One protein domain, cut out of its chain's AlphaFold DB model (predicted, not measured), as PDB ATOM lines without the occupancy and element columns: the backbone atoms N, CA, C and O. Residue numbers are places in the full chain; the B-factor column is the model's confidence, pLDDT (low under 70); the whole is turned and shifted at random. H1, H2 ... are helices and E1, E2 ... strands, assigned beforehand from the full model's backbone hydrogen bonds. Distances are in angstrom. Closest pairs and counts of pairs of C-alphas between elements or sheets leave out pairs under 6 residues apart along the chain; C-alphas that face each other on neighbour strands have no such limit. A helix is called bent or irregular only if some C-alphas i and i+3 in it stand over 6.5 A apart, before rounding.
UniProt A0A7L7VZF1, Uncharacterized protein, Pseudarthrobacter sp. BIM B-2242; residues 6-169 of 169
ATOM      1  N   SER A   6     295.509 498.444 410.121       73.00
ATOM      2  CA  SER A   6     294.593 498.639 411.253       73.00
ATOM      3  C   SER A   6     295.391 498.846 412.537       73.00
ATOM      4  O   SER A   6     296.192 497.995 412.914       73.00
ATOM      5  N   ALA A   7     295.195 499.982 413.209       76.12
ATOM      6  CA  ALA A   7     295.876 500.310 414.458       76.12
ATOM      7  C   ALA A   7     294.906 500.219 415.644       76.12
ATOM      8  O   ALA A   7     293.827 500.812 415.622       76.12
ATOM      9  N   LYS A   8     295.304 499.506 416.701       78.38
ATOM     10  CA  LYS A   8     294.548 499.346 417.948       78.38
ATOM     11  C   LYS A   8     295.405 499.767 419.138       78.38
ATOM     12  O   LYS A   8     296.528 499.301 419.310       78.38
ATOM     13  N   ILE A   9     294.857 500.631 419.990       78.81
ATOM     14  CA  ILE A   9     295.482 500.996 421.266       78.81
ATOM     15  C   ILE A   9     295.218 499.855 422.254       78.81
ATOM     16  O   ILE A   9     294.064 499.533 422.529       78.81
ATOM     17  N   ILE A  10     296.281 499.232 422.763       74.62
ATOM     18  CA  ILE A  10     296.196 498.109 423.710       74.62
ATOM     19  C   ILE A  10     296.225 498.622 425.147       74.62
ATOM     20  O   ILE A  10     295.460 498.173 425.993       74.62
ATOM     21  N   ALA A  11     297.115 499.574 425.419       73.12
ATOM     22  CA  ALA A  11     297.339 500.092 426.757       73.12
ATOM     23  C   ALA A  11     297.612 501.592 426.713       73.12
ATOM     24  O   ALA A  11     298.343 502.080 425.851       73.12
ATOM     25  N   THR A  12     297.047 502.311 427.679       77.06
ATOM     26  CA  THR A  12     297.372 503.714 427.950       77.06
ATOM     27  C   THR A  12     298.002 503.792 429.332       77.06
ATOM     28  O   THR A  12     297.415 503.368 430.324       77.06
ATOM     29  N   ILE A  13     299.216 504.314 429.383       76.00
ATOM     30  CA  ILE A  13     300.043 504.470 430.569       76.00
ATOM     31  C   ILE A  13     300.167 505.960 430.840       76.00
ATOM     32  O   ILE A  13     300.816 506.697 430.098       76.00
ATOM     33  N   THR A  14     299.555 506.405 431.929       75.50
ATOM     34  CA  THR A  14     299.642 507.814 432.315       75.50
ATOM     35  C   THR A  14     300.957 508.112 433.026       75.50
ATOM     36  O   THR A  14     301.497 507.272 433.753       75.50
ATOM     37  N   GLN A  15     301.458 509.341 432.889       67.75
ATOM     38  CA  GLN A  15     302.718 509.756 433.525       67.75
ATOM     39  C   GLN A  15     302.671 509.658 435.065       67.75
ATOM     40  O   GLN A  15     303.687 509.426 435.716       67.75
ATOM     41  N   LYS A  16     301.477 509.782 435.663       68.06
ATOM     42  CA  LYS A  16     301.265 509.597 437.112       68.06
ATOM     43  C   LYS A  16     301.463 508.152 437.575       68.06
ATOM     44  O   LYS A  16     301.721 507.928 438.754       68.06
ATOM     45  N   GLN A  17     301.276 507.181 436.684       70.88
ATOM     46  CA  GLN A  17     301.374 505.753 436.997       70.88
ATOM     47  C   GLN A  17     302.772 505.202 436.729       70.88
ATOM     48  O   GLN A  17     303.186 504.249 437.387       70.88
ATOM     49  N   TRP A  18     303.497 505.799 435.783       69.38
ATOM     50  CA  TRP A  18     304.834 505.364 435.425       69.38
ATOM     51  C   TRP A  18     305.702 506.542 434.979       69.38
ATOM     52  O   TRP A  18     305.458 507.163 433.946       69.38
ATOM     53  N   THR A  19     306.745 506.832 435.756       66.56
ATOM     54  CA  THR A  19     307.696 507.923 435.484       66.56
ATOM     55  C   THR A  19     308.955 507.441 434.754       66.56
ATOM     56  O   THR A  19     309.794 508.247 434.348       66.56
ATOM     57  N   GLY A  20     309.135 506.123 434.594       66.88
ATOM     58  CA  GLY A  20     310.283 505.499 433.922       66.88
ATOM     59  C   GLY A  20     311.596 505.542 434.708       66.88
ATOM     60  O   GLY A  20     312.513 504.757 434.436       66.88
ATOM     61  N   ARG A  21     311.690 506.405 435.726       65.38
ATOM     62  CA  ARG A  21     312.858 506.567 436.598       65.38
ATOM     63  C   ARG A  21     312.468 506.535 438.081       65.38
ATOM     64  O   ARG A  21     312.681 507.537 438.765       65.38
ATOM     65  N   PRO A  22     312.027 505.376 438.609       57.62
ATOM     66  CA  PRO A  22     311.652 505.224 440.018       57.62
ATOM     67  C   PRO A  22     312.721 505.766 440.970       57.62
ATOM     68  O   PRO A  22     312.433 506.510 441.902       57.62
ATOM     69  N   LEU A  23     313.994 505.453 440.699       58.69
ATOM     70  CA  LEU A  23     315.101 505.851 441.566       58.69
ATOM     71  C   LEU A  23     315.447 507.342 441.505       58.69
ATOM     72  O   LEU A  23     316.019 507.854 442.462       58.69
ATOM     73  N   LYS A  24     315.159 508.050 440.404       63.50
ATOM     74  CA  LYS A  24     315.609 509.445 440.262       63.50
ATOM     75  C   LYS A  24     314.787 510.385 441.141       63.50
ATOM     76  O   LYS A  24     315.353 511.301 441.735       63.50
ATOM     77  N   ASP A  25     313.488 510.125 441.251       63.69
ATOM     78  CA  ASP A  25     312.594 510.913 442.097       63.69
ATOM     79  C   ASP A  25     312.647 510.428 443.551       63.69
ATOM     80  O   ASP A  25     312.787 511.244 444.463       63.69
ATOM     81  N   CYS A  26     312.716 509.109 443.776       63.06
ATOM     82  CA  CYS A  26     312.915 508.552 445.116       63.06
ATOM     83  C   CYS A  26     314.265 508.951 445.734       63.06
ATOM     84  O   CYS A  26     314.336 509.226 446.927       63.06
ATOM     85  N   GLY A  27     315.336 509.026 444.939       66.00
ATOM     86  CA  GLY A  27     316.667 509.409 445.415       66.00
ATOM     87  C   GLY A  27     316.730 510.857 445.902       66.00
ATOM     88  O   GLY A  27     317.381 511.138 446.904       66.00
ATOM     89  N   LYS A  28     316.004 511.773 445.249       71.00
ATOM     90  CA  LYS A  28     315.880 513.167 445.706       71.00
ATOM     91  C   LYS A  28     315.081 513.274 446.999       71.00
ATOM     92  O   LYS A  28     315.483 514.019 447.886       71.00
ATOM     93  N   LEU A  29     313.982 512.525 447.115       69.62
ATOM     94  CA  LEU A  29     313.174 512.486 448.335       69.62
ATOM     95  C   LEU A  29     313.960 511.888 449.505       69.62
ATOM     96  O   LEU A  29     313.934 512.440 450.599       69.62
ATOM     97  N   PHE A  30     314.716 510.817 449.262       73.56
ATOM     98  CA  PHE A  30     315.584 510.206 450.263       73.56
ATOM     99  C   PHE A  30     316.705 511.154 450.703       73.56
ATOM    100  O   PHE A  30     316.907 511.348 451.898       73.56
ATOM    101  N   LEU A  31     317.395 511.796 449.752       78.50
ATOM    102  CA  LEU A  31     318.459 512.752 450.058       78.50
ATOM    103  C   LEU A  31     317.915 513.975 450.812       78.50
ATOM    104  O   LEU A  31     318.510 514.402 451.798       78.50
ATOM    105  N   GLY A  32     316.761 514.500 450.395       77.38
ATOM    106  CA  GLY A  32     316.075 515.587 451.088       77.38
ATOM    107  C   GLY A  32     315.660 515.196 452.506       77.38
ATOM    108  O   GLY A  32     315.926 515.939 453.445       77.38
ATOM    109  N   ALA A  33     315.081 514.007 452.686       75.94
ATOM    110  CA  ALA A  33     314.698 513.503 454.001       75.94
ATOM    111  C   ALA A  33     315.911 513.282 454.918       75.94
ATOM    112  O   ALA A  33     315.845 513.618 456.097       75.94
ATOM    113  N   LEU A  34     317.032 512.785 454.382       79.31
ATOM    114  CA  LEU A  34     318.284 512.615 455.122       79.31
ATOM    115  C   LEU A  34     318.836 513.964 455.605       79.31
ATOM    116  O   LEU A  34     319.193 514.101 456.773       79.31
ATOM    117  N   ILE A  35     318.868 514.970 454.724       82.75
ATOM    118  CA  ILE A  35     319.330 516.325 455.058       82.75
ATOM    119  C   ILE A  35     318.412 516.954 456.109       82.75
ATOM    120  O   ILE A  35     318.898 517.497 457.098       82.75
ATOM    121  N   MET A  36     317.092 516.840 455.945       78.44
ATOM    122  CA  MET A  36     316.130 517.365 456.919       78.44
ATOM    123  C   MET A  36     316.246 516.668 458.277       78.44
ATOM    124  O   MET A  36     316.207 517.339 459.305       78.44
ATOM    125  N   ALA A  37     316.445 515.347 458.296       76.06
ATOM    126  CA  ALA A  37     316.680 514.593 459.525       76.06
ATOM    127  C   ALA A  37     317.992 515.008 460.210       76.06
ATOM    128  O   ALA A  37     318.024 515.142 461.431       76.06
ATOM    129  N   LEU A  38     319.053 515.272 459.439       78.31
ATOM    130  CA  LEU A  38     320.334 515.762 459.953       78.31
ATOM    131  C   LEU A  38     320.211 517.173 460.548       78.31
ATOM    132  O   LEU A  38     320.730 517.431 461.631       78.31
ATOM    133  N   ILE A  39     319.506 518.079 459.867       82.75
ATOM    134  CA  ILE A  39     319.255 519.442 460.361       82.75
ATOM    135  C   ILE A  39     318.417 519.388 461.641       82.75
ATOM    136  O   ILE A  39     318.766 520.028 462.630       82.75
ATOM    137  N   ALA A  40     317.350 518.586 461.653       77.00
ATOM    138  CA  ALA A  40     316.527 518.382 462.838       77.00
ATOM    139  C   ALA A  40     317.355 517.819 464.004       77.00
ATOM    140  O   ALA A  40     317.230 518.303 465.126       77.00
ATOM    141  N   PHE A  41     318.250 516.863 463.737       75.94
ATOM    142  CA  PHE A  41     319.184 516.323 464.725       75.94
ATOM    143  C   PHE A  41     320.117 517.404 465.292       75.94
ATOM    144  O   PHE A  41     320.273 517.498 466.509       75.94
ATOM    145  N   LEU A  42     320.685 518.258 464.436       78.06
ATOM    146  CA  LEU A  42     321.594 519.331 464.845       78.06
ATOM    147  C   LEU A  42     320.893 520.405 465.690       78.06
ATOM    148  O   LEU A  42     321.457 520.892 466.664       78.06
ATOM    149  N   ILE A  43     319.651 520.752 465.344       80.19
ATOM    150  CA  ILE A  43     318.838 521.704 466.110       80.19
ATOM    151  C   ILE A  43     318.485 521.103 467.471       80.19
ATOM    152  O   ILE A  43     318.713 521.725 468.504       80.19
ATOM    153  N   LEU A  44     317.971 519.873 467.493       72.94
ATOM    154  CA  LEU A  44     317.523 519.224 468.725       72.94
ATOM    155  C   LEU A  44     318.693 518.967 469.698       72.94
ATOM    156  O   LEU A  44     318.514 519.070 470.911       72.94
ATOM    157  N   SER A  45     319.893 518.730 469.156       68.94
ATOM    158  CA  SER A  45     321.164 518.644 469.889       68.94
ATOM    159  C   SER A  45     321.463 519.887 470.735       68.94
ATOM    160  O   SER A  45     321.883 519.770 471.884       68.94
ATOM    161  N   ILE A  46     321.207 521.078 470.185       79.25
ATOM    162  CA  ILE A  46     321.499 522.360 470.843       79.25
ATOM    163  C   ILE A  46     320.560 522.594 472.030       79.25
ATOM    164  O   ILE A  46     320.979 523.126 473.056       79.25
ATOM    165  N   PHE A  47     319.291 522.207 471.897       76.44
ATOM    166  CA  PHE A  47     318.265 522.540 472.884       76.44
ATOM    167  C   PHE A  47     318.113 521.502 474.000       76.44
ATOM    168  O   PHE A  47     317.647 521.866 475.079       76.44
ATOM    169  N   ILE A  48     318.460 520.225 473.775       71.38
ATOM    170  CA  ILE A  48     318.167 519.164 474.754       71.38
ATOM    171  C   ILE A  48     319.326 518.148 474.903       71.38
ATOM    172  O   ILE A  48     319.241 517.018 474.417       71.38
ATOM    173  N   PRO A  49     320.385 518.498 475.661       66.88
ATOM    174  CA  PRO A  49     321.547 517.634 475.913       66.88
ATOM    175  C   PRO A  49     321.279 516.246 476.541       66.88
ATOM    176  O   PRO A  49     322.042 515.324 476.263       66.88
ATOM    177  N   PRO A  50     320.245 516.010 477.378       67.44
ATOM    178  CA  PRO A  50     320.020 514.674 477.946       67.44
ATOM    179  C   PRO A  50     319.254 513.711 477.019       67.44
ATOM    180  O   PRO A  50     319.184 512.515 477.306       67.44
ATOM    181  N   LEU A  51     318.688 514.184 475.897       61.81
ATOM    182  CA  LEU A  51     317.888 513.343 474.987       61.81
ATOM    183  C   LEU A  51     318.733 512.365 474.147       61.81
ATOM    184  O   LEU A  51     318.204 511.429 473.542       61.81
ATOM    185  N   PHE A  52     320.054 512.542 474.173       64.88
ATOM    186  CA  PHE A  52     321.046 511.727 473.476       64.88
ATOM    187  C   PHE A  52     321.142 510.272 473.953       64.88
ATOM    188  O   PHE A  52     321.695 509.440 473.238       64.88
ATOM    189  N   ASN A  53     320.588 509.936 475.121       67.75
ATOM    190  CA  ASN A  53     320.910 508.670 475.782       67.75
ATOM    191  C   ASN A  53     320.202 507.416 475.240       67.75
ATOM    192  O   ASN A  53     320.647 506.325 475.569       67.75
ATOM    193  N   ALA A  54     319.155 507.523 474.408       64.62
ATOM    194  CA  ALA A  54     318.576 506.367 473.684       64.62
ATOM    195  C   ALA A  54     317.413 506.736 472.746       64.62
ATOM    196  O   ALA A  54     317.212 506.105 471.710       64.62
ATOM    197  N   ILE A  55     316.628 507.757 473.103       70.81
ATOM    198  CA  ILE A  55     315.379 508.106 472.404       70.81
ATOM    199  C   ILE A  55     315.674 508.717 471.028       70.81
ATOM    200  O   ILE A  55     315.006 508.419 470.040       70.81
ATOM    201  N   MET A  56     316.715 509.542 470.954       70.75
ATOM    202  CA  MET A  56     317.114 510.244 469.738       70.75
ATOM    203  C   MET A  56     317.637 509.314 468.622       70.75
ATOM    204  O   MET A  56     317.124 509.420 467.505       70.75
ATOM    205  N   PRO A  57     318.571 508.364 468.866       74.12
ATOM    206  CA  PRO A  57     318.966 507.408 467.830       74.12
ATOM    207  C   PRO A  57     317.795 506.518 467.393       74.12
ATOM    208  O   PRO A  57     317.652 506.256 466.202       74.12
ATOM    209  N   LEU A  58     316.898 506.125 468.306       78.88
ATOM    210  CA  LEU A  58     315.696 505.356 467.961       78.88
ATOM    211  C   LEU A  58     314.764 506.139 467.013       78.88
ATOM    212  O   LEU A  58     314.265 505.590 466.027       78.88
ATOM    213  N   GLY A  59     314.567 507.435 467.266       76.69
ATOM    214  CA  GLY A  59     313.822 508.337 466.381       76.69
ATOM    215  C   GLY A  59     314.467 508.476 464.998       76.69
ATOM    216  O   GLY A  59     313.785 508.402 463.979       76.69
ATOM    217  N   PHE A  60     315.794 508.595 464.945       74.81
ATOM    218  CA  PHE A  60     316.526 508.684 463.682       74.81
ATOM    219  C   PHE A  60     316.419 507.394 462.854       74.81
ATOM    220  O   PHE A  60     316.074 507.439 461.672       74.81
ATOM    221  N   PHE A  61     316.651 506.231 463.471       78.50
ATOM    222  CA  PHE A  61     316.555 504.943 462.781       78.50
ATOM    223  C   PHE A  61     315.124 504.609 462.355       78.50
ATOM    224  O   PHE A  61     314.934 504.064 461.269       78.50
ATOM    225  N   SER A  62     314.113 504.965 463.152       78.38
ATOM    226  CA  SER A  62     312.708 504.776 462.764       78.38
ATOM    227  C   SER A  62     312.301 505.681 461.599       78.38
ATOM    228  O   SER A  62     311.666 505.201 460.660       78.38
ATOM    229  N   ALA A  63     312.733 506.946 461.586       75.94
ATOM    230  CA  ALA A  63     312.515 507.847 460.456       75.94
ATOM    231  C   ALA A  63     313.204 507.341 459.177       75.94
ATOM    232  O   ALA A  63     312.611 507.369 458.097       75.94
ATOM    233  N   LEU A  64     314.429 506.822 459.293       78.19
ATOM    234  CA  LEU A  64     315.176 506.254 458.172       78.19
ATOM    235  C   LEU A  64     314.557 504.940 457.664       78.19
ATOM    236  O   LEU A  64     314.449 504.722 456.461       78.19
ATOM    237  N   ALA A  65     314.083 504.075 458.560       80.00
ATOM    238  CA  ALA A  65     313.359 502.866 458.175       80.00
ATOM    239  C   ALA A  65     312.044 503.201 457.450       80.00
ATOM    240  O   ALA A  65     311.703 502.555 456.458       80.00
ATOM    241  N   LEU A  66     311.331 504.236 457.902       80.94
ATOM    242  CA  LEU A  66     310.086 504.690 457.290       80.94
ATOM    243  C   LEU A  66     310.318 505.271 455.889       80.94
ATOM    244  O   LEU A  66     309.563 504.955 454.972       80.94
ATOM    245  N   THR A  67     311.383 506.050 455.676       75.31
ATOM    246  CA  THR A  67     311.722 506.555 454.334       75.31
ATOM    247  C   THR A  67     312.126 505.433 453.383       75.31
ATOM    248  O   THR A  67     311.646 505.406 452.250       75.31
ATOM    249  N   ILE A  68     312.926 504.462 453.838       79.94
ATOM    250  CA  ILE A  68     313.243 503.260 453.048       79.94
ATOM    251  C   ILE A  68     311.962 502.498 452.700       79.94
ATOM    252  O   ILE A  68     311.791 502.080 451.556       79.94
ATOM    253  N   TYR A  69     311.052 502.328 453.662       81.88
ATOM    254  CA  TYR A  69     309.786 501.633 453.446       81.88
ATOM    255  C   TYR A  69     308.914 502.336 452.401       81.88
ATOM    256  O   TYR A  69     308.416 501.673 451.494       81.88
ATOM    257  N   LEU A  70     308.764 503.662 452.483       78.25
ATOM    258  CA  LEU A  70     307.989 504.445 451.515       78.25
ATOM    259  C   LEU A  70     308.582 504.349 450.104       78.25
ATOM    260  O   LEU A  70     307.862 504.064 449.150       78.25
ATOM    261  N   VAL A  71     309.904 504.480 449.974       78.56
ATOM    262  CA  VAL A  71     310.589 504.317 448.682       78.56
ATOM    263  C   VAL A  71     310.402 502.897 448.140       78.56
ATOM    264  O   VAL A  71     310.078 502.705 446.968       78.56
ATOM    265  N   ALA A  72     310.565 501.879 448.986       79.12
ATOM    266  CA  ALA A  72     310.361 500.491 448.589       79.12
ATOM    267  C   ALA A  72     308.903 500.214 448.189       79.12
ATOM    268  O   ALA A  72     308.662 499.418 447.278       79.12
ATOM    269  N   TYR A  73     307.938 500.855 448.849       81.44
ATOM    270  CA  TYR A  73     306.523 500.766 448.514       81.44
ATOM    271  C   TYR A  73     306.249 501.311 447.109       81.44
ATOM    272  O   TYR A  73     305.657 500.598 446.294       81.44
ATOM    273  N   ASP A  74     306.752 502.502 446.787       78.12
ATOM    274  CA  ASP A  74     306.561 503.115 445.468       78.12
ATOM    275  C   ASP A  74     307.220 502.295 444.353       78.12
ATOM    276  O   ASP A  74     306.581 501.990 443.343       78.12
ATOM    277  N   VAL A  75     308.448 501.812 444.574       78.00
ATOM    278  CA  VAL A  75     309.142 500.931 443.618       78.00
ATOM    279  C   VAL A  75     308.357 499.635 443.384       78.00
ATOM    280  O   VAL A  75     308.231 499.170 442.248       78.00
ATOM    281  N   ARG A  76     307.802 499.029 444.443       82.19
ATOM    282  CA  ARG A  76     306.975 497.818 444.314       82.19
ATOM    283  C   ARG A  76     305.679 498.095 443.564       82.19
ATOM    284  O   ARG A  76     305.264 497.253 442.768       82.19
ATOM    285  N   ARG A  77     305.041 499.239 443.817       81.56
ATOM    286  CA  ARG A  77     303.803 499.651 443.148       81.56
ATOM    287  C   ARG A  77     304.026 499.827 441.649       81.56
ATOM    288  O   ARG A  77     303.279 499.249 440.865       81.56
ATOM    289  N   GLU A  78     305.079 500.545 441.264       79.31
ATOM    290  CA  GLU A  78     305.443 500.742 439.857       79.31
ATOM    291  C   GLU A  78     305.779 499.410 439.175       79.31
ATOM    292  O   GLU A  78     305.286 499.127 438.084       79.31
ATOM    293  N   LYS A  79     306.541 498.533 439.849       82.69
ATOM    294  CA  LYS A  79     306.862 497.200 439.323       82.69
ATOM    295  C   LYS A  79     305.603 496.367 439.068       82.69
ATOM    296  O   LYS A  79     305.475 495.804 437.989       82.69
ATOM    297  N   ARG A  80     304.669 496.304 440.027       85.50
ATOM    298  CA  ARG A  80     303.402 495.567 439.854       85.50
ATOM    299  C   ARG A  80     302.573 496.121 438.703       85.50
ATOM    300  O   ARG A  80     302.018 495.342 437.937       85.50
ATOM    301  N   PHE A  81     302.509 497.444 438.575       84.81
ATOM    302  CA  PHE A  81     301.803 498.084 437.472       84.81
ATOM    303  C   PHE A  81     302.408 497.679 436.122       84.81
ATOM    304  O   PHE A  81     301.688 497.178 435.262       84.81
ATOM    305  N   LEU A  82     303.731 497.783 435.960       84.38
ATOM    306  CA  LEU A  82     304.403 497.340 434.736       84.38
ATOM    307  C   LEU A  82     304.182 495.855 434.451       84.38
ATOM    308  O   LEU A  82     303.929 495.499 433.304       84.38
ATOM    309  N   THR A  83     304.238 494.999 435.474       87.75
ATOM    310  CA  THR A  83     303.943 493.569 435.322       87.75
ATOM    311  C   THR A  83     302.525 493.355 434.797       87.75
ATOM    312  O   THR A  83     302.378 492.684 433.783       87.75
ATOM    313  N   SER A  84     301.513 494.004 435.381       87.25
ATOM    314  CA  SER A  84     300.121 493.870 434.917       87.25
ATOM    315  C   SER A  84     299.904 494.357 433.479       87.25
ATOM    316  O   SER A  84     299.177 493.734 432.715       87.25
ATOM    317  N   GLN A  85     300.566 495.447 433.075       86.75
ATOM    318  CA  GLN A  85     300.481 495.951 431.701       86.75
ATOM    319  C   GLN A  85     301.209 495.028 430.718       86.75
ATOM    320  O   GLN A  85     300.738 494.803 429.608       86.75
ATOM    321  N   THR A  86     302.341 494.460 431.142       87.00
ATOM    322  CA  THR A  86     303.082 493.469 430.352       87.00
ATOM    323  C   THR A  86     302.257 492.198 430.160       87.00
ATOM    324  O   THR A  86     302.251 491.647 429.066       87.00
ATOM    325  N   GLU A  87     301.542 491.745 431.192       88.38
ATOM    326  CA  GLU A  87     300.617 490.607 431.109       88.38
ATOM    327  C   GLU A  87     299.481 490.884 430.124       88.38
ATOM    328  O   GLU A  87     299.319 490.115 429.185       88.38
ATOM    329  N   ALA A  88     298.800 492.030 430.226       85.94
ATOM    330  CA  ALA A  88     297.735 492.398 429.287       85.94
ATOM    331  C   ALA A  88     298.217 492.464 427.824       85.94
ATOM    332  O   ALA A  88     297.514 492.053 426.901       85.94
ATOM    333  N   VAL A  89     299.436 492.959 427.598       85.75
ATOM    334  CA  VAL A  89     300.044 492.985 426.260       85.75
ATOM    335  C   VAL A  89     300.422 491.576 425.807       85.75
ATOM    336  O   VAL A  89     300.197 491.240 424.650       85.75
ATOM    337  N   ASN A  90     300.950 490.733 426.694       88.31
ATOM    338  CA  ASN A  90     301.257 489.338 426.386       88.31
ATOM    339  C   ASN A  90     300.006 488.520 426.059       88.31
ATOM    340  O   ASN A  90     300.066 487.694 425.152       88.31
ATOM    341  N   ASP A  91     298.895 488.765 426.748       88.12
ATOM    342  CA  ASP A  91     297.607 488.140 426.454       88.12
ATOM    343  C   ASP A  91     297.115 488.557 425.064       88.12
ATOM    344  O   ASP A  91     296.739 487.702 424.266       88.12
ATOM    345  N   PHE A  92     297.234 489.844 424.715       83.88
ATOM    346  CA  PHE A  92     296.915 490.329 423.370       83.88
ATOM    347  C   PHE A  92     297.829 489.733 422.286       83.88
ATOM    348  O   PHE A  92     297.357 489.383 421.203       83.88
ATOM    349  N   ILE A  93     299.135 489.608 422.550       83.88
ATOM    350  CA  ILE A  93     300.081 488.956 421.629       83.88
ATOM    351  C   ILE A  93     299.700 487.489 421.445       83.88
ATOM    352  O   ILE A  93     299.703 486.998 420.322       83.88
ATOM    353  N   LEU A  94     299.360 486.787 422.527       85.56
ATOM    354  CA  LEU A  94     298.963 485.387 422.462       85.56
ATOM    355  C   LEU A  94     297.664 485.214 421.666       85.56
ATOM    356  O   LEU A  94     297.584 484.315 420.837       85.56
ATOM    357  N   GLU A  95     296.683 486.092 421.879       83.31
ATOM    358  CA  GLU A  95     295.426 486.113 421.128       83.31
ATOM    359  C   GLU A  95     295.655 486.412 419.639       83.31
ATOM    360  O   GLU A  95     295.056 485.773 418.777       83.31
ATOM    361  N   SER A  96     296.551 487.353 419.325       77.38
ATOM    362  CA  SER A  96     296.785 487.810 417.948       77.38
ATOM    363  C   SER A  96     297.699 486.881 417.147       77.38
ATOM    364  O   SER A  96     297.508 486.704 415.946       77.38
ATOM    365  N   THR A  97     298.715 486.311 417.793       80.44
ATOM    366  CA  THR A  97     299.779 485.539 417.138       80.44
ATOM    367  C   THR A  97     299.576 484.033 417.297       80.44
ATOM    368  O   THR A  97     300.056 483.264 416.469       80.44
ATOM    369  N   GLY A  98     298.886 483.584 418.353       79.69
ATOM    370  CA  GLY A  98     298.730 482.164 418.691       79.69
ATOM    371  C   GLY A  98     300.011 481.484 419.194       79.69
ATOM    372  O   GLY A  98     299.988 480.296 419.509       79.69
ATOM    373  N   ASP A  99     301.125 482.218 419.292       78.75
ATOM    374  CA  ASP A  99     302.440 481.689 419.646       78.75
ATOM    375  C   ASP A  99     302.861 482.126 421.066       78.75
ATOM    376  O   ASP A  99     302.996 483.321 421.351       78.75
ATOM    377  N   PRO A 100     303.094 481.176 421.992       77.38
ATOM    378  CA  PRO A 100     303.540 481.487 423.347       77.38
ATOM    379  C   PRO A 100     305.004 481.945 423.421       77.38
ATOM    380  O   PRO A 100     305.403 482.500 424.448       77.38
ATOM    381  N   THR A 101     305.815 481.734 422.379       79.62
ATOM    382  CA  THR A 101     307.235 482.123 422.371       79.62
ATOM    383  C   THR A 101     307.452 483.603 422.060       79.62
ATOM    384  O   THR A 101     308.496 484.158 422.404       79.62
ATOM    385  N   SER A 102     306.442 484.281 421.508       79.50
ATOM    386  CA  SER A 102     306.497 485.705 421.152       79.50
ATOM    387  C   SER A 102     306.213 486.654 422.329       79.50
ATOM    388  O   SER A 102     306.148 487.872 422.146       79.50
ATOM    389  N   ARG A 103     306.054 486.121 423.550       84.00
ATOM    390  CA  ARG A 103     305.833 486.907 424.774       84.00
ATOM    391  C   ARG A 103     307.013 487.832 425.070       84.00
ATOM    392  O   ARG A 103     308.179 487.504 424.853       84.00
ATOM    393  N   ILE A 104     306.704 488.988 425.640       86.69
ATOM    394  CA  ILE A 104     307.674 489.999 426.039       86.69
ATOM    395  C   ILE A 104     307.896 489.997 427.552       86.69
ATOM    396  O   ILE A 104     306.967 489.891 428.356       86.69
ATOM    397  N   THR A 105     309.158 490.147 427.952       87.19
ATOM    398  CA  THR A 105     309.550 490.349 429.351       87.19
ATOM    399  C   THR A 105     309.280 491.790 429.778       87.19
ATOM    400  O   THR A 105     309.387 492.712 428.967       87.19
ATOM    401  N   VAL A 106     309.036 492.007 431.074       85.44
ATOM    402  CA  VAL A 106     308.844 493.341 431.674       85.44
ATOM    403  C   VAL A 106     310.008 494.291 431.356       85.44
ATOM    404  O   VAL A 106     309.787 495.467 431.080       85.44
ATOM    405  N   ASP A 107     311.247 493.794 431.318       83.94
ATOM    406  CA  ASP A 107     312.414 494.617 430.969       83.94
ATOM    407  C   ASP A 107     312.384 495.067 429.505       83.94
ATOM    408  O   ASP A 107     312.669 496.223 429.194       83.94
ATOM    409  N   ARG A 108     311.967 494.183 428.592       82.56
ATOM    410  CA  ARG A 108     311.833 494.507 427.166       82.56
ATOM    411  C   ARG A 108     310.681 495.482 426.925       82.56
ATOM    412  O   ARG A 108     310.828 496.419 426.147       82.56
ATOM    413  N   PHE A 109     309.578 495.303 427.647       84.62
ATOM    414  CA  PHE A 109     308.451 496.233 427.677       84.62
ATOM    415  C   PHE A 109     308.865 497.623 428.174       84.62
ATOM    416  O   PHE A 109     308.540 498.642 427.565       84.62
ATOM    417  N   ARG A 110     309.661 497.672 429.245       83.25
ATOM    418  CA  ARG A 110     310.222 498.915 429.771       83.25
ATOM    419  C   ARG A 110     311.115 499.614 428.747       83.25
ATOM    420  O   ARG A 110     310.994 500.824 428.584       83.25
ATOM    421  N   LEU A 111     311.982 498.875 428.053       82.69
ATOM    422  CA  LEU A 111     312.842 499.432 427.003       82.69
ATOM    423  C   LEU A 111     312.021 499.983 425.831       82.69
ATOM    424  O   LEU A 111     312.313 501.077 425.353       82.69
ATOM    425  N   LEU A 112     310.965 499.279 425.414       83.44
ATOM    426  CA  LEU A 112     310.045 499.771 424.385       83.44
ATOM    427  C   LEU A 112     309.445 501.119 424.773       83.44
ATOM    428  O   LEU A 112     309.468 502.057 423.981       83.44
ATOM    429  N   LEU A 113     308.982 501.234 426.014       82.06
ATOM    430  CA  LEU A 113     308.422 502.473 426.528       82.06
ATOM    431  C   LEU A 113     309.471 503.576 426.730       82.06
ATOM    432  O   LEU A 113     309.161 504.753 426.567       82.06
ATOM    433  N   GLU A 114     310.699 503.258 427.141       80.38
ATOM    434  CA  GLU A 114     311.733 504.273 427.392       80.38
ATOM    435  C   GLU A 114     312.282 504.875 426.093       80.38
ATOM    436  O   GLU A 114     312.490 506.090 426.036       80.38
ATOM    437  N   TYR A 115     312.450 504.049 425.058       79.44
ATOM    438  CA  TYR A 115     313.056 504.434 423.782       79.44
ATOM    439  C   TYR A 115     312.051 504.677 422.650       79.44
ATOM    440  O   TYR A 115     312.479 504.929 421.528       79.44
ATOM    441  N   ASN A 116     310.739 504.617 422.922       76.38
ATOM    442  CA  ASN A 116     309.690 504.633 421.891       76.38
ATOM    443  C   ASN A 116     309.991 503.621 420.773       76.38
ATOM    444  O   ASN A 116     309.964 503.934 419.583       76.38
ATOM    445  N   GLY A 117     310.371 502.414 421.192       78.06
ATOM    446  CA  GLY A 117     310.799 501.363 420.285       78.06
ATOM    447  C   GLY A 117     309.628 500.730 419.541       78.06
ATOM    448  O   GLY A 117     308.482 500.745 420.002       78.06
ATOM    449  N   ASN A 118     309.962 500.111 418.413       82.19
ATOM    450  CA  ASN A 118     309.061 499.246 417.669       82.19
ATOM    451  C   ASN A 118     309.487 497.795 417.901       82.19
ATOM    452  O   ASN A 118     310.673 497.469 417.809       82.19
ATOM    453  N   LEU A 119     308.525 496.926 418.186       82.25
ATOM    454  CA  LEU A 119     308.726 495.487 418.242       82.25
ATOM    455  C   LEU A 119     307.895 494.828 417.136       82.25
ATOM    456  O   LEU A 119     306.678 494.710 417.295       82.25
ATOM    457  N   PRO A 120     308.528 494.400 416.031       79.69
ATOM    458  CA  PRO A 120     307.857 493.574 415.044       79.69
ATOM    459  C   PRO A 120     307.642 492.170 415.620       79.69
ATOM    460  O   PRO A 120     308.547 491.570 416.204       79.69
ATOM    461  N   LEU A 121     306.428 491.664 415.462       79.00
ATOM    462  CA  LEU A 121     305.987 490.332 415.830       79.00
ATOM    463  C   LEU A 121     305.492 489.620 414.572       79.00
ATOM    464  O   LEU A 121     304.748 490.175 413.759       79.00
ATOM    465  N   SER A 122     305.911 488.368 414.426       73.69
ATOM    466  CA  SER A 122     305.530 487.540 413.289       73.69
ATOM    467  C   SER A 122     304.371 486.629 413.667       73.69
ATOM    468  O   SER A 122     304.491 485.850 414.605       73.69
ATOM    469  N   ILE A 123     303.282 486.682 412.903       73.00
ATOM    470  CA  ILE A 123     302.151 485.756 412.997       73.00
ATOM    471  C   ILE A 123     302.412 484.628 412.003       73.00
ATOM    472  O   ILE A 123     302.499 484.876 410.802       73.00
ATOM    473  N   ASN A 124     302.586 483.395 412.489       68.31
ATOM    474  CA  ASN A 124     302.883 482.223 411.649       68.31
ATOM    475  C   ASN A 124     304.070 482.434 410.680       68.31
ATOM    476  O   ASN A 124     304.046 481.980 409.538       68.31
ATOM    477  N   GLY A 125     305.104 483.159 411.124       65.69
ATOM    478  CA  GLY A 125     306.296 483.463 410.321       65.69
ATOM    479  C   GLY A 125     306.190 484.705 409.428       65.69
ATOM    480  O   GLY A 125     307.197 485.097 408.844       65.69
ATOM    481  N   VAL A 126     305.031 485.371 409.369       67.00
ATOM    482  CA  VAL A 126     304.833 486.595 408.575       67.00
ATOM    483  C   VAL A 126     304.794 487.829 409.488       67.00
ATOM    484  O   VAL A 126     304.024 487.836 410.452       67.00
ATOM    485  N   PRO A 127     305.604 488.876 409.234       65.88
ATOM    486  CA  PRO A 127     305.647 490.085 410.059       65.88
ATOM    487  C   PRO A 127     304.403 490.956 409.818       65.88
ATOM    488  O   PRO A 127     304.428 491.910 409.046       65.88
ATOM    489  N   CYS A 128     303.297 490.597 410.465       72.50
ATOM    490  CA  CYS A 128     302.002 491.263 410.304       72.50
ATOM    491  C   CYS A 128     301.612 492.127 411.506       72.50
ATOM    492  O   CYS A 128     300.644 492.875 411.415       72.50
ATOM    493  N   LEU A 129     302.313 492.021 412.637       78.88
ATOM    494  CA  LEU A 129     301.974 492.738 413.863       78.88
ATOM    495  C   LEU A 129     303.167 493.568 414.326       78.88
ATOM    496  O   LEU A 129     304.247 493.043 414.559       78.88
ATOM    497  N   GLU A 130     302.974 494.863 414.522       83.00
ATOM    498  CA  GLU A 130     303.988 495.744 415.091       83.00
ATOM    499  C   GLU A 130     303.467 496.378 416.372       83.00
ATOM    500  O   GLU A 130     302.444 497.062 416.377       83.00
ATOM    501  N   LEU A 131     304.188 496.185 417.473       81.06
ATOM    502  CA  LEU A 131     303.936 496.905 418.714       81.06
ATOM    503  C   LEU A 131     304.807 498.149 418.748       81.06
ATOM    504  O   LEU A 131     306.034 498.059 418.759       81.06
ATOM    505  N   LYS A 132     304.174 499.314 418.813       84.19
ATOM    506  CA  LYS A 132     304.859 500.594 418.926       84.19
ATOM    507  C   LYS A 132     304.446 501.292 420.207       84.19
ATOM    508  O   LYS A 132     303.262 501.522 420.457       84.19
ATOM    509  N   ALA A 133     305.436 501.673 421.004       81.31
ATOM    510  CA  ALA A 133     305.214 502.652 422.055       81.31
ATOM    511  C   ALA A 133     305.117 504.042 421.404       81.31
ATOM    512  O   ALA A 133     306.049 504.498 420.739       81.31
ATOM    513  N   SER A 134     303.973 504.702 421.562       77.00
ATOM    514  CA  SER A 134     303.701 506.040 421.043       77.00
ATOM    515  C   SER A 134     303.365 506.963 422.205       77.00
ATOM    516  O   SER A 134     302.491 506.666 423.012       77.00
ATOM    517  N   GLY A 135     304.070 508.079 422.320       68.50
ATOM    518  CA  GLY A 135     303.831 509.061 423.369       68.50
ATOM    519  C   GLY A 135     305.049 509.935 423.610       68.50
ATOM    520  O   GLY A 135     306.194 509.527 423.381       68.50
ATOM    521  N   ASP A 136     304.794 511.154 424.072       63.59
ATOM    522  CA  ASP A 136     305.856 512.049 424.511       63.59
ATOM    523  C   ASP A 136     306.378 511.599 425.886       63.59
ATOM    524  O   ASP A 136     305.668 511.018 426.708       63.59
ATOM    525  N   ARG A 137     307.654 511.862 426.159       59.88
ATOM    526  CA  ARG A 137     308.291 511.591 427.452       59.88
ATOM    527  C   ARG A 137     307.655 512.392 428.595       59.88
ATOM    528  O   ARG A 137     307.778 511.981 429.745       59.88
ATOM    529  N   ASN A 138     306.981 513.494 428.265       61.44
ATOM    530  CA  ASN A 138     306.314 514.397 429.203       61.44
ATOM    531  C   ASN A 138     304.776 514.290 429.183       61.44
ATOM    532  O   ASN A 138     304.116 515.137 429.777       61.44
ATOM    533  N   ALA A 139     304.209 513.294 428.496       68.69
ATOM    534  CA  ALA A 139     302.765 513.095 428.387       68.69
ATOM    535  C   ALA A 139     302.385 511.621 428.606       68.69
ATOM    536  O   ALA A 139     303.237 510.775 428.896       68.69
ATOM    537  N   ASP A 140     301.095 511.316 428.471       77.06
ATOM    538  CA  ASP A 140     300.597 509.944 428.514       77.06
ATOM    539  C   ASP A 140     301.205 509.115 427.374       77.06
ATOM    540  O   ASP A 140     301.263 509.535 426.214       77.06
ATOM    541  N   ARG A 141     301.680 507.921 427.724       77.62
ATOM    542  CA  ARG A 141     302.290 506.962 426.806       77.62
ATOM    543  C   ARG A 141     301.270 505.903 426.443       77.62
ATOM    544  O   ARG A 141     300.553 505.404 427.297       77.62
ATOM    545  N   GLN A 142     301.213 505.532 425.181       80.38
ATOM    546  CA  GLN A 142     300.299 504.522 424.669       80.38
ATOM    547  C   GLN A 142     301.084 503.412 423.992       80.38
ATOM    548  O   GLN A 142     302.149 503.631 423.416       80.38
ATOM    549  N   ILE A 143     300.539 502.207 424.048       79.62
ATOM    550  CA  ILE A 143     301.037 501.073 423.284       79.62
ATOM    551  C   ILE A 143     300.023 500.785 422.204       79.62
ATOM    552  O   ILE A 143     298.874 500.434 422.482       79.62
ATOM    553  N   VAL A 144     300.470 500.973 420.972       80.25
ATOM    554  CA  VAL A 144     299.675 500.788 419.771       80.25
ATOM    555  C   VAL A 144     300.151 499.506 419.105       80.25
ATOM    556  O   VAL A 144     301.331 499.378 418.781       80.25
ATOM    557  N   ALA A 145     299.240 498.557 418.925       77.75
ATOM    558  CA  ALA A 145     299.436 497.462 417.992       77.75
ATOM    559  C   ALA A 145     298.963 497.901 416.618       77.75
ATOM    560  O   ALA A 145     297.813 498.301 416.443       77.75
ATOM    561  N   THR A 146     299.841 497.771 415.644       77.69
ATOM    562  CA  THR A 146     299.528 497.959 414.241       77.69
ATOM    563  C   THR A 146     299.505 496.591 413.587       77.69
ATOM    564  O   THR A 146     300.511 495.886 413.591       77.69
ATOM    565  N   VAL A 147     298.353 496.205 413.049       74.94
ATOM    566  CA  VAL A 147     298.207 495.001 412.238       74.94
ATOM    567  C   VAL A 147     298.275 495.418 410.777       74.94
ATOM    568  O   VAL A 147     297.425 496.167 410.285       74.94
ATOM    569  N   THR A 148     299.297 494.934 410.089       69.94
ATOM    570  CA  THR A 148     299.445 495.061 408.644       69.94
ATOM    571  C   THR A 148     298.969 493.760 408.024       69.94
ATOM    572  O   THR A 148     299.456 492.685 408.374       69.94
ATOM    573  N   ALA A 149     297.985 493.848 407.127       63.41
ATOM    574  CA  ALA A 149     297.536 492.676 406.395       63.41
ATOM    575  C   ALA A 149     298.729 492.083 405.622       63.41
ATOM    576  O   ALA A 149     299.422 492.837 404.932       63.41
ATOM    577  N   PRO A 150     298.984 490.768 405.728       60.72
ATOM    578  CA  PRO A 150     299.979 490.124 404.889       60.72
ATOM    579  C   PRO A 150     299.619 490.371 403.429       60.72
ATOM    580  O   PRO A 150     298.469 490.175 403.030       60.72
ATOM    581  N   GLU A 151     300.602 490.764 402.623       58.94
ATOM    582  CA  GLU A 151     300.487 490.715 401.169       58.94
ATOM    583  C   GLU A 151     300.476 489.240 400.743       58.94
ATOM    584  O   GLU A 151     301.442 488.708 400.200       58.94
ATOM    585  N   TYR A 152     299.382 488.530 401.027       52.59
ATOM    586  CA  TYR A 152     299.099 487.263 400.376       52.59
ATOM    587  C   TYR A 152     298.781 487.573 398.918       52.59
ATOM    588  O   TYR A 152     297.636 487.800 398.552       52.59
ATOM    589  N   GLY A 153     299.839 487.653 398.115       51.97
ATOM    590  CA  GLY A 153     299.978 486.950 396.849       51.97
ATOM    591  C   GLY A 153     298.806 486.920 395.874       51.97
ATOM    592  O   GLY A 153     298.723 485.959 395.123       51.97
ATOM    593  N   LEU A 154     297.924 487.919 395.830       56.09
ATOM    594  CA  LEU A 154     296.996 488.058 394.704       56.09
ATOM    595  C   LEU A 154     297.799 488.160 393.403       56.09
ATOM    596  O   LEU A 154     297.533 487.419 392.470       56.09
ATOM    597  N   ASP A 155     298.887 488.931 393.406       60.03
ATOM    598  CA  ASP A 155     299.772 489.065 392.245       60.03
ATOM    599  C   ASP A 155     300.530 487.770 391.892       60.03
ATOM    600  O   ASP A 155     300.849 487.532 390.726       60.03
ATOM    601  N   SER A 156     300.851 486.916 392.873       61.84
ATOM    602  CA  SER A 156     301.540 485.642 392.619       61.84
ATOM    603  C   SER A 156     300.581 484.525 392.204       61.84
ATOM    604  O   SER A 156     300.939 483.733 391.333       61.84
ATOM    605  N   PHE A 157     299.360 484.489 392.747       67.62
ATOM    606  CA  PHE A 157     298.288 483.624 392.248       67.62
ATOM    607  C   PHE A 157     297.824 484.043 390.851       67.62
ATOM    608  O   PHE A 157     297.686 483.177 389.993       67.62
ATOM    609  N   ASP A 158     297.675 485.342 390.580       68.12
ATOM    610  CA  ASP A 158     297.322 485.849 389.249       68.12
ATOM    611  C   ASP A 158     298.410 485.524 388.223       68.12
ATOM    612  O   ASP A 158     298.099 485.164 387.089       68.12
ATOM    613  N   ARG A 159     299.693 485.565 388.611       70.31
ATOM    614  CA  ARG A 159     300.787 485.088 387.750       70.31
ATOM    615  C   ARG A 159     300.714 483.591 387.473       70.31
ATOM    616  O   ARG A 159     300.927 483.199 386.331       70.31
ATOM    617  N   LEU A 160     300.411 482.769 388.478       76.38
ATOM    618  CA  LEU A 160     300.248 481.324 388.288       76.38
ATOM    619  C   LEU A 160     299.044 481.005 387.390       76.38
ATOM    620  O   LEU A 160     299.171 480.200 386.472       76.38
ATOM    621  N   LEU A 161     297.918 481.689 387.591       79.12
ATOM    622  CA  LEU A 161     296.727 481.566 386.749       79.12
ATOM    623  C   LEU A 161     296.986 482.053 385.319       79.12
ATOM    624  O   LEU A 161     296.550 481.411 384.367       79.12
ATOM    625  N   MET A 162     297.726 483.152 385.144       82.50
ATOM    626  CA  MET A 162     298.133 483.623 383.820       82.50
ATOM    627  C   MET A 162     299.070 482.639 383.122       82.50
ATOM    628  O   MET A 162     298.915 482.424 381.922       82.50
ATOM    629  N   GLU A 163     300.032 482.036 383.827       85.81
ATOM    630  CA  GLU A 163     300.901 481.016 383.230       85.81
ATOM    631  C   GLU A 163     300.133 479.745 382.856       85.81
ATOM    632  O   GLU A 163     300.355 479.202 381.775       85.81
ATOM    633  N   GLU A 164     299.194 479.295 383.688       82.31
ATOM    634  CA  GLU A 164     298.353 478.131 383.393       82.31
ATOM    635  C   GLU A 164     297.403 478.391 382.211       82.31
ATOM    636  O   GLU A 164     297.293 477.562 381.300       82.31
ATOM    637  N   ALA A 165     296.796 479.580 382.149       81.12
ATOM    638  CA  ALA A 165     295.976 480.017 381.018       81.12
ATOM    639  C   ALA A 165     296.785 480.114 379.712       81.12
ATOM    640  O   ALA A 165     296.275 479.827 378.635       81.12
ATOM    641  N   LYS A 166     298.069 480.479 379.797       81.31
ATOM    642  CA  LYS A 166     298.976 480.551 378.640       81.31
ATOM    643  C   LYS A 166     299.488 479.183 378.186       81.31
ATOM    644  O   LYS A 166     299.940 479.054 377.058       81.31
ATOM    645  N   ARG A 167     299.451 478.179 379.066       76.00
ATOM    646  CA  ARG A 167     299.876 476.797 378.784       76.00
ATOM    647  C   ARG A 167     298.752 475.933 378.202       76.00
ATOM    648  O   ARG A 167     299.029 474.864 377.670       76.00
ATOM    649  N   SER A 168     297.505 476.377 378.352       69.62
ATOM    650  CA  SER A 168     296.287 475.710 377.872       69.62
ATOM    651  C   SER A 168     295.739 476.289 376.557       69.62
ATOM    652  O   SER A 168     294.742 475.776 376.046       69.62
ATOM    653  N   ALA A 169     296.405 477.306 375.999       57.12
ATOM    654  CA  ALA A 169     296.178 477.877 374.669       57.12
ATOM    655  C   ALA A 169     297.293 477.453 373.702       57.12
ATOM    656  O   ALA A 169     296.979 477.254 372.507       57.12
TER     657      ALA A 169
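AT A GLANCE: This is residues 6 to 169 of the 169 residues of an uncharacterized protein of Pseudarthrobacter sp. BIM B-2242 (UniProt A0A7L7VZF1). A long, thin rod: H1 and the first part of H3 run side by side as a two-helix stalk, turned at its far end through short H2, and H3 runs on over a small, strongly twisted four-stranded sheet. H4 begins beside H3, runs away from it about perpendicular and covers part of the sheet, while residues 152 to 169, with H5, stick out at the opposite end from the stalk. The printed part has 164 residues with five named helices and four named strands, in the order E1 H1 H2 H3 H4 E2 E3 E4 H5. The sheet's order is E1 E4 E3 E2, antiparallel throughout, and the class is mixed. The whole is extended, with a radius of gyration of the C-alphas of 27.8 A and spans of 112 by 28 by 16 A.

IN THESE COORDINATES: E1, residues 6 to 13, begins at C-alpha 6 (294.593, 498.639, 411.253) and is 20.9 A long. H1, residues 22 to 47, measures 37.7 A; H2 is residues 49 to 53. H1 and H2 are neither bent nor irregular, but only just: C-alphas 22 and 25 are 6.1 A apart, C-alphas 50 and 53 6.4 A. H3, residues 55 to 97, runs 61.7 A from C-alpha 55 at (315.379, 508.106, 472.404). H4 is residues 106 to 115, 14.3 A. E2 is residues 118 to 123, E3 126 to 134, 23.1 A, and E4 141 to 148, 21.9 A. H5, residues 154 to 167, ends at C-alpha 167 (299.876, 476.797, 378.784), after 19.7 A.

HOW THE PARTS SIT: E2, E3 and E4 form a meander, each strand the antiparallel neighbour of the one before. N 121 and O 129 are 2.7 A apart, N 132 and O 144 2.8 A, and, between E1 and E4, N 8 and O 145 2.8 A, within hydrogen-bond range. H3 and H4 are on one face of the sheet, giving two layers. H3 has a height over the sheet of 5.6 A, H4 9.0 A. H3 touches H4 with residues 82 to 86 alone, about perpendicular at 89 degrees; the closest C-alphas, of Thr 86 and Val 106, are 5.9 A apart. H3 touches H1 with residues 60 to 78 alone, at a shallow tilt of 9 degrees, opposite ways; the C-alphas of Cys 26 and Val 71 come closest, 6.0 A. H2 and H3 meet only through their link. H5 is not on the sheet and is apart from H3 and H4. Every O i to N i+4 pair is within range in H3, H4 and H5, against 20 of 22 in H1 and 0 of 1 in H2, which has 0 of 2 O i to N i+3 pairs.

THE WHOLE: The C-alphas farthest apart, of Pro 50 and Ala 169, are 112.2 A apart. The printed part has no cut and no long link. Mean pLDDT of the printed part is 75.6; 42 residues are under 70, among them 18 to 27 and 148 to 158.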